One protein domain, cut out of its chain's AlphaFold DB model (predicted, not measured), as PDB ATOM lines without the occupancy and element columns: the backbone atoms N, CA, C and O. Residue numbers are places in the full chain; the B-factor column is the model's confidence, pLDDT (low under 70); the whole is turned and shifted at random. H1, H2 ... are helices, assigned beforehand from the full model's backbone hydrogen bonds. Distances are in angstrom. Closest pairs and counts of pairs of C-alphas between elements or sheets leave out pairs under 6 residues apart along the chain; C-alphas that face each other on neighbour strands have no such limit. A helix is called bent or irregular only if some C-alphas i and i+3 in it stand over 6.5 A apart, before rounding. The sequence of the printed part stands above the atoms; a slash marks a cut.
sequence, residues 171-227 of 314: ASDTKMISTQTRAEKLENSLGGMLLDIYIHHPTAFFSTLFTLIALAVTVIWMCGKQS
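What this domain is: This is residues 171 to 227 of the 314 residues of an uncharacterized protein of Nippostrongylus brasiliensis (UniProt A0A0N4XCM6). The printed part is an open zigzag of three helices joined end to end, with no packed core: H1 leads in, the short crosspiece H2 turns off it at a corner, and the long helix H3 turns off again at the far end of H2 and runs away as a straight arm. The length comes from H1, with the six residues before it, reaching out to one side of H2 and from H3 reaching out to the other. There are 57 printed residues with three named helices, in the order H1, H2, H3, and no named strand; the class is all helix. The whole is extended, with a radius of gyration of the C-alphas of 19.1 A, and the C-alphas span 66 by 24 by 13 A along their three main axes.

How they stand to each other: Start at Ala 171 and read on to H1, residues 177 to 187; residues 171 to 182, of which 177 to 182 belong to H1, stand free. Go on past a tight link of 2 residues and you reach H2, residues 190 to 200. H1 and H2 are close but not clearly touching, with 2 pairs of C-alphas within 8 A; look at Leu 186 and Gly 192, whose C-alphas are the closest of the two helices at 5.1 A. Their lines are about perpendicular, at 84 degrees, and their centres are 14.9 A apart. After one more residue, a tight link, H3 takes up residues 202 to 227. H2 and H3 are also close but not clearly touching, with 2 pairs of C-alphas within 8 A; the closest C-alphas are those of Tyr 198 and Phe 205, 6.0 A apart. Their lines stand at a steep tilt of 55 degrees, opposite ways, and their centres are 21.1 A apart. H1 and H3 are apart. Residues 199 to 204, of which 202 to 204 belong to H3, stand free, and so do residues 207 to 227 of H3. In the backbone, each O i to N i+4 pair of H2 is within hydrogen-bond range, while H1 has 4 of 7 such pairs within range and H3 has 21 of 22.

Where its parts are: Find C-alpha 177 at (9.489, -13.166, -20.205), where H1 begins; from there it runs 15.1 A to C-alpha 187 at (18.653, -7.443, -30.746). H1 is neither bent nor irregular, but only just: C-alphas 178 and 181 are 6.1 A apart. Next look for C-alpha 190 at (24.544, -8.577, -35.568), where H2 begins; it runs 15.8 A to C-alpha 200, and along it you will see x fall to 11.314. H3, the longest helix with 26 residues, begins at C-alpha 202, where x is 14.291, and from there x climbs to 49.870 at its end, C-alpha 227 at (49.870, -17.626, -57.747), 37.4 A from its first C-alpha.

The domain as a whole: From Ala 171 to Ser 227 the first and last printed C-alphas are 65.8 A apart, and the two C-alphas farthest apart are those of Ala 171 and Gln 226, at 66.5 A. The printed part has no cut, and both links between helices are tight. In the B-factor column you will find a mean pLDDT of 77.4 for the printed part. Residues 171 to 188 and 226 to 227 are under 70, 20 residues of low confidence. The mean pLDDT is 52 in H1, 87 in H2 and 90 in H3.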
ATOM      1  N   ALA A 171      -0.452 -12.406 -14.933       58.19
ATOM      2  CA  ALA A 171       0.049 -13.783 -14.964       58.19
ATOM      3  C   ALA A 171      -0.034 -14.458 -16.353       58.19
ATOM      4  O   ALA A 171       0.342 -15.623 -16.494       58.19
ATOM      5  N   SER A 172      -0.510 -13.746 -17.378       57.00
ATOM      6  CA  SER A 172      -0.424 -14.140 -18.785       57.00
ATOM      7  C   SER A 172       0.968 -13.929 -19.393       57.00
ATOM      8  O   SER A 172       1.310 -14.633 -20.343       57.00
ATOM      9  N   ASP A 173       1.805 -13.056 -18.821       51.19
ATOM     10  CA  ASP A 173       3.103 -12.680 -19.408       51.19
ATOM     11  C   ASP A 173       4.282 -13.520 -18.904       51.19
ATOM     12  O   ASP A 173       5.369 -13.518 -19.489       51.19
ATOM     13  N   THR A 174       4.090 -14.337 -17.865       51.66
ATOM     14  CA  THR A 174       5.179 -15.133 -17.274       51.66
ATOM     15  C   THR A 174       5.725 -16.204 -18.224       51.66
ATOM     16  O   THR A 174       6.842 -16.686 -18.041       51.66
ATOM     17  N   LYS A 175       4.980 -16.564 -19.278       50.66
ATOM     18  CA  LYS A 175       5.479 -17.466 -20.329       50.66
ATOM     19  C   LYS A 175       6.253 -16.738 -21.438       50.66
ATOM     20  O   LYS A 175       6.978 -17.398 -22.177       50.66
ATOM     21  N   MET A 176       6.138 -15.413 -21.527       49.16
ATOM     22  CA  MET A 176       6.761 -14.577 -22.561       49.16
ATOM     23  C   MET A 176       8.083 -13.939 -22.090       49.16
ATOM     24  O   MET A 176       8.990 -13.714 -22.892       49.16
ATOM     25  N   ILE A 177       8.269 -13.770 -20.776       49.81
ATOM     26  CA  ILE A 177       9.489 -13.166 -20.205       49.81
ATOM     27  C   ILE A 177      10.725 -14.076 -20.355       49.81
ATOM     28  O   ILE A 177      11.825 -13.585 -20.598       49.81
ATOM     29  N   SER A 178      10.572 -15.408 -20.320       49.06
ATOM     30  CA  SER A 178      11.716 -16.324 -20.519       49.06
ATOM     31  C   SER A 178      12.251 -16.310 -21.964       49.06
ATOM     32  O   SER A 178      13.424 -16.592 -22.211       49.06
ATOM     33  N   THR A 179      11.422 -15.916 -22.936       51.12
ATOM     34  CA  THR A 179      11.859 -15.672 -24.321       51.12
ATOM     35  C   THR A 179      12.421 -14.264 -24.531       51.12
ATOM     36  O   THR A 179      13.282 -14.088 -25.391       51.12
ATOM     37  N   GLN A 180      12.014 -13.283 -23.723       48.31
ATOM     38  CA  GLN A 180      12.377 -11.876 -23.910       48.31
ATOM     39  C   GLN A 180      13.806 -11.552 -23.447       48.31
ATOM     40  O   GLN A 180      14.536 -10.873 -24.161       48.31
ATOM     41  N   THR A 181      14.299 -12.160 -22.361       50.62
ATOM     42  CA  THR A 181      15.712 -11.986 -21.951       50.62
ATOM     43  C   THR A 181      16.702 -12.624 -22.943       50.62
ATOM     44  O   THR A 181      17.877 -12.259 -22.991       50.62
ATOM     45  N   ARG A 182      16.245 -13.573 -23.775       48.59
ATOM     46  CA  ARG A 182      17.039 -14.126 -24.886       48.59
ATOM     47  C   ARG A 182      16.933 -13.272 -26.156       48.59
ATOM     48  O   ARG A 182      17.892 -13.263 -26.925       48.59
ATOM     49  N   ALA A 183      15.817 -12.570 -26.355       51.97
ATOM     50  CA  ALA A 183      15.597 -11.661 -27.479       51.97
ATOM     51  C   ALA A 183      16.414 -10.366 -27.346       51.97
ATOM     52  O   ALA A 183      17.115 -10.017 -28.287       51.97
ATOM     53  N   GLU A 184      16.482  -9.747 -26.163       54.88
ATOM     54  CA  GLU A 184      17.250  -8.497 -25.977       54.88
ATOM     55  C   GLU A 184      18.765  -8.681 -26.189       54.88
ATOM     56  O   GLU A 184      19.458  -7.806 -26.709       54.88
ATOM     57  N   LYS A 185      19.309  -9.866 -25.872       53.28
ATOM     58  CA  LYS A 185      20.715 -10.176 -26.188       53.28
ATOM     59  C   LYS A 185      20.940 -10.416 -27.688       53.28
ATOM     60  O   LYS A 185      22.078 -10.341 -28.153       53.28
ATOM     61  N   LEU A 186      19.886 -10.746 -28.433       54.16
ATOM     62  CA  LEU A 186      19.941 -10.981 -29.874       54.16
ATOM     63  C   LEU A 186      19.689  -9.700 -30.676       54.16
ATOM     64  O   LEU A 186      20.269  -9.560 -31.746       54.16
ATOM     65  N   GLU A 187      18.903  -8.763 -30.149       55.88
ATOM     66  CA  GLU A 187      18.653  -7.443 -30.746       55.88
ATOM     67  C   GLU A 187      19.926  -6.587 -30.793       55.88
ATOM     68  O   GLU A 187      20.198  -5.939 -31.801       55.88
ATOM     69  N   ASN A 188      20.793  -6.698 -29.780       63.03
ATOM     70  CA  ASN A 188      22.128  -6.082 -29.801       63.03
ATOM     71  C   ASN A 188      23.178  -6.919 -30.553       63.03
ATOM     72  O   ASN A 188      24.349  -6.543 -30.630       63.03
ATOM     73  N   SER A 189      22.791  -8.082 -31.080       77.81
ATOM     74  CA  SER A 189      23.670  -8.955 -31.849       77.81
ATOM     75  C   SER A 189      23.458  -8.714 -33.338       77.81
ATOM     76  O   SER A 189      22.328  -8.655 -33.818       77.81
ATOM     77  N   LEU A 190      24.554  -8.662 -34.100       80.19
ATOM     78  CA  LEU A 190      24.544  -8.577 -35.568       80.19
ATOM     79  C   LEU A 190      23.568  -9.592 -36.203       80.19
ATOM     80  O   LEU A 190      22.957  -9.315 -37.232       80.19
ATOM     81  N   GLY A 191      23.395 -10.759 -35.572       85.12
ATOM     82  CA  GLY A 191      22.460 -11.790 -36.020       85.12
ATOM     83  C   GLY A 191      20.983 -11.388 -35.942       85.12
ATOM     84  O   GLY A 191      20.222 -11.779 -36.822       85.12
ATOM     85  N   GLY A 192      20.575 -10.603 -34.938       81.56
ATOM     86  CA  GLY A 192      19.206 -10.091 -34.836       81.56
ATOM     87  C   GLY A 192      18.919  -9.050 -35.910       81.56
ATOM     88  O   GLY A 192      17.920  -9.161 -36.615       81.56
ATOM     89  N   MET A 193      19.860  -8.127 -36.123       84.25
ATOM     90  CA  MET A 193      19.767  -7.140 -37.203       84.25
ATOM     91  C   MET A 193      19.709  -7.810 -38.588       84.25
ATOM     92  O   MET A 193      18.890  -7.433 -39.422       84.25
ATOM     93  N   LEU A 194      20.529  -8.842 -38.837       85.38
ATOM     94  CA  LEU A 194      20.482  -9.588 -40.102       85.38
ATOM     95  C   LEU A 194      19.141 -10.302 -40.313       85.38
ATOM     96  O   LEU A 194      18.642 -10.339 -41.438       85.38
ATOM     97  N   LEU A 195      18.575 -10.886 -39.255       87.50
ATOM     98  CA  LEU A 195      17.299 -11.593 -39.335       87.50
ATOM     99  C   LEU A 195      16.137 -10.626 -39.596       87.50
ATOM    100  O   LEU A 195      15.258 -10.939 -40.396       87.50
ATOM    101  N   ASP A 196      16.158  -9.449 -38.972       86.56
ATOM    102  CA  ASP A 196      15.130  -8.424 -39.165       86.56
ATOM    103  C   ASP A 196      15.113  -7.889 -40.607       86.56
ATOM    104  O   ASP A 196      14.062  -7.829 -41.252       86.56
ATOM    105  N   ILE A 197      16.300  -7.628 -41.168       87.00
ATOM    106  CA  ILE A 197      16.462  -7.224 -42.573       87.00
ATOM    107  C   ILE A 197      15.999  -8.338 -43.524       87.00
ATOM    108  O   ILE A 197      15.364  -8.055 -44.544       87.00
ATOM    109  N   TYR A 198      16.281  -9.605 -43.200       92.25
ATOM    110  CA  TYR A 198      15.853 -10.752 -44.006       92.25
ATOM    111  C   TYR A 198      14.323 -10.877 -44.085       92.25
ATOM    112  O   TYR A 198      13.788 -11.167 -45.156       92.25
ATOM    113  N   ILE A 199      13.623 -10.638 -42.971       93.50
ATOM    114  CA  ILE A 199      12.158 -10.742 -42.903       93.50
ATOM    115  C   ILE A 199      11.490  -9.577 -43.643       93.50
ATOM    116  O   ILE A 199      10.567  -9.807 -44.427       93.50
ATOM    117  N   HIS A 200      11.954  -8.343 -43.434       92.88
ATOM    118  CA  HIS A 200      11.314  -7.156 -44.008       92.88
ATOM    119  C   HIS A 200      11.662  -6.935 -45.489       92.88
ATOM    120  O   HIS A 200      10.819  -6.467 -46.260       92.88
ATOM    121  N   HIS A 201      12.880  -7.289 -45.919       91.75
ATOM    122  CA  HIS A 201      13.380  -6.993 -47.267       91.75
ATOM    123  C   HIS A 201      14.207  -8.150 -47.869       91.75
ATOM    124  O   HIS A 201      15.412  -8.006 -48.110       91.75
ATOM    125  N   PRO A 202      13.574  -9.291 -48.211       91.94
ATOM    126  CA  PRO A 202      14.291 -10.482 -48.673       91.94
ATOM    127  C   PRO A 202      15.032 -10.251 -49.998       91.94
ATOM    128  O   PRO A 202      16.139 -10.747 -50.196       91.94
ATOM    129  N   THR A 203      14.462  -9.456 -50.906       91.06
ATOM    130  CA  THR A 203      15.054  -9.179 -52.224       91.06
ATOM    131  C   THR A 203      16.358  -8.386 -52.122       91.06
ATOM    132  O   THR A 203      17.340  -8.734 -52.781       91.06
ATOM    133  N   ALA A 204      16.396  -7.362 -51.267       88.81
ATOM    134  CA  ALA A 204      17.598  -6.569 -51.024       88.81
ATOM    135  C   ALA A 204      18.690  -7.415 -50.354       88.81
ATOM    136  O   ALA A 204      19.850  -7.348 -50.760       88.81
ATOM    137  N   PHE A 205      18.314  -8.269 -49.396       93.62
ATOM    138  CA  PHE A 205      19.245  -9.161 -48.706       93.62
ATOM    139  C   PHE A 205      19.918 -10.171 -49.649       93.62
ATOM    140  O   PHE A 205      21.140 -10.321 -49.640       93.62
ATOM    141  N   PHE A 206      19.153 -10.848 -50.512       93.19
ATOM    142  CA  PHE A 206      19.747 -11.789 -51.469       93.19
ATOM    143  C   PHE A 206      20.624 -11.086 -52.511       93.19
ATOM    144  O   PHE A 206      21.640 -11.643 -52.926       93.19
ATOM    145  N   SER A 207      20.271  -9.858 -52.903       93.06
ATOM    146  CA  SER A 207      21.084  -9.058 -53.822       93.06
ATOM    147  C   SER A 207      22.452  -8.720 -53.224       93.06
ATOM    148  O   SER A 207      23.473  -8.949 -53.875       93.06
ATOM    149  N   THR A 208      22.501  -8.250 -51.973       92.31
ATOM    150  CA  THR A 208      23.768  -7.924 -51.296       92.31
ATOM    151  C   THR A 208      24.610  -9.167 -51.010       92.31
ATOM    152  O   THR A 208      25.830  -9.140 -51.169       92.31
ATOM    153  N   LEU A 209      23.976 -10.286 -50.653       94.50
ATOM    154  CA  LEU A 209      24.679 -11.555 -50.465       94.50
ATOM    155  C   LEU A 209      25.308 -12.046 -51.777       94.50
ATOM    156  O   LEU A 209      26.468 -12.460 -51.796       94.50
ATOM    157  N   PHE A 210      24.565 -11.967 -52.883       96.50
ATOM    158  CA  PHE A 210      25.059 -12.372 -54.196       96.50
ATOM    159  C   PHE A 210      26.228 -11.500 -54.667       96.50
ATOM    160  O   PHE A 210      27.223 -12.031 -55.164       96.50
ATOM    161  N   THR A 211      26.151 -10.178 -54.478       95.88
ATOM    162  CA  THR A 211      27.251  -9.272 -54.848       95.88
ATOM    163  C   THR A 211      28.504  -9.532 -54.017       95.88
ATOM    164  O   THR A 211      29.598  -9.564 -54.580       95.88
ATOM    165  N   LEU A 212      28.366  -9.807 -52.715       95.94
ATOM    166  CA  LEU A 212      29.491 -10.162 -51.844       95.94
ATOM    167  C   LEU A 212      30.152 -11.474 -52.301       95.94
ATOM    168  O   LEU A 212      31.374 -11.531 -52.443       95.94
ATOM    169  N   ILE A 213      29.360 -12.506 -52.615       96.81
ATOM    170  CA  ILE A 213      29.874 -13.785 -53.132       96.81
ATOM    171  C   ILE A 213      30.585 -13.589 -54.477       96.81
ATOM    172  O   ILE A 213      31.689 -14.102 -54.662       96.81
ATOM    173  N   ALA A 214      30.003 -12.823 -55.403       96.38
ATOM    174  CA  ALA A 214      30.634 -12.525 -56.687       96.38
ATOM    175  C   ALA A 214      31.969 -11.778 -56.506       96.38
ATOM    176  O   ALA A 214      32.959 -12.094 -57.173       96.38
ATOM    177  N   LEU A 215      32.037 -10.836 -55.561       96.38
ATOM    178  CA  LEU A 215      33.268 -10.124 -55.219       96.38
ATOM    179  C   LEU A 215      34.315 -11.088 -54.638       96.38
ATOM    180  O   LEU A 215      35.457 -11.100 -55.088       96.38
ATOM    181  N   ALA A 216      33.926 -11.978 -53.723       96.12
ATOM    182  CA  ALA A 216      34.836 -12.981 -53.171       96.12
ATOM    183  C   ALA A 216      35.382 -13.929 -54.256       96.12
ATOM    184  O   ALA A 216      36.589 -14.165 -54.321       96.12
ATOM    185  N   VAL A 217      34.519 -14.419 -55.153       95.88
ATOM    186  CA  VAL A 217      34.923 -15.285 -56.273       95.88
ATOM    187  C   VAL A 217      35.868 -14.555 -57.225       95.88
ATOM    188  O   VAL A 217      36.889 -15.120 -57.615       95.88
ATOM    189  N   THR A 218      35.582 -13.298 -57.574       94.94
ATOM    190  CA  THR A 218      36.455 -12.509 -58.458       94.94
ATOM    191  C   THR A 218      37.808 -12.208 -57.817       94.94
ATOM    192  O   THR A 218      38.824 -12.288 -58.504       94.94
ATOM    193  N   VAL A 219      37.861 -11.951 -56.508       95.12
ATOM    194  CA  VAL A 219      39.124 -11.772 -55.775       95.12
ATOM    195  C   VAL A 219      39.928 -13.067 -55.747       95.12
ATOM    196  O   VAL A 219      41.101 -13.052 -56.111       95.12
ATOM    197  N   ILE A 220      39.310 -14.201 -55.399       93.69
ATOM    198  CA  ILE A 220      39.978 -15.513 -55.412       93.69
ATOM    199  C   ILE A 220      40.487 -15.839 -56.818       93.69
ATOM    200  O   ILE A 220      41.603 -16.327 -56.976       93.69
ATOM    201  N   TRP A 221      39.701 -15.525 -57.847       91.31
ATOM    202  CA  TRP A 221      40.081 -15.720 -59.240       91.31
ATOM    203  C   TRP A 221      41.287 -14.859 -59.641       91.31
ATOM    204  O   TRP A 221      42.259 -15.370 -60.201       91.31
ATOM    205  N   MET A 222      41.259 -13.561 -59.323       89.94
ATOM    206  CA  MET A 222      42.344 -12.630 -59.651       89.94
ATOM    207  C   MET A 222      43.627 -12.945 -58.871       89.94
ATOM    208  O   MET A 222      44.709 -12.968 -59.460       89.94
ATOM    209  N   CYS A 223      43.520 -13.256 -57.577       85.25
ATOM    210  CA  CYS A 223      44.659 -13.649 -56.747       85.25
ATOM    211  C   CYS A 223      45.198 -15.043 -57.118       85.25
ATOM    212  O   CYS A 223      46.408 -15.256 -57.139       85.25
ATOM    213  N   GLY A 224      44.325 -15.990 -57.474       79.50
ATOM    214  CA  GLY A 224      44.709 -17.346 -57.875       79.50
ATOM    215  C   GLY A 224      45.456 -17.391 -59.209       79.50
ATOM    216  O   GLY A 224      46.419 -18.146 -59.353       79.50
ATOM    217  N   LYS A 225      45.083 -16.531 -60.169       74.88
ATOM    218  CA  LYS A 225      45.757 -16.448 -61.476       74.88
ATOM    219  C   LYS A 225      47.213 -15.969 -61.364       74.88
ATOM    220  O   LYS A 225      48.040 -16.380 -62.173       74.88
ATOM    221  N   GLN A 226      47.545 -15.153 -60.360       63.22
ATOM    222  CA  GLN A 226      48.928 -14.718 -60.108       63.22
ATOM    223  C   GLN A 226      49.764 -15.797 -59.402       63.22
ATOM    224  O   GLN A 226      50.931 -15.986 -59.742       63.22
ATOM    225  N   SER A 227      49.168 -16.564 -58.485       63.41
ATOM    226  CA  SER A 227      49.870 -17.626 -57.747       63.41
ATOM    227  C   SER A 227      50.113 -18.902 -58.569       63.41
ATOM    228  O   SER A 227      51.051 -19.646 -58.290       63.41
TER     229      SER A 227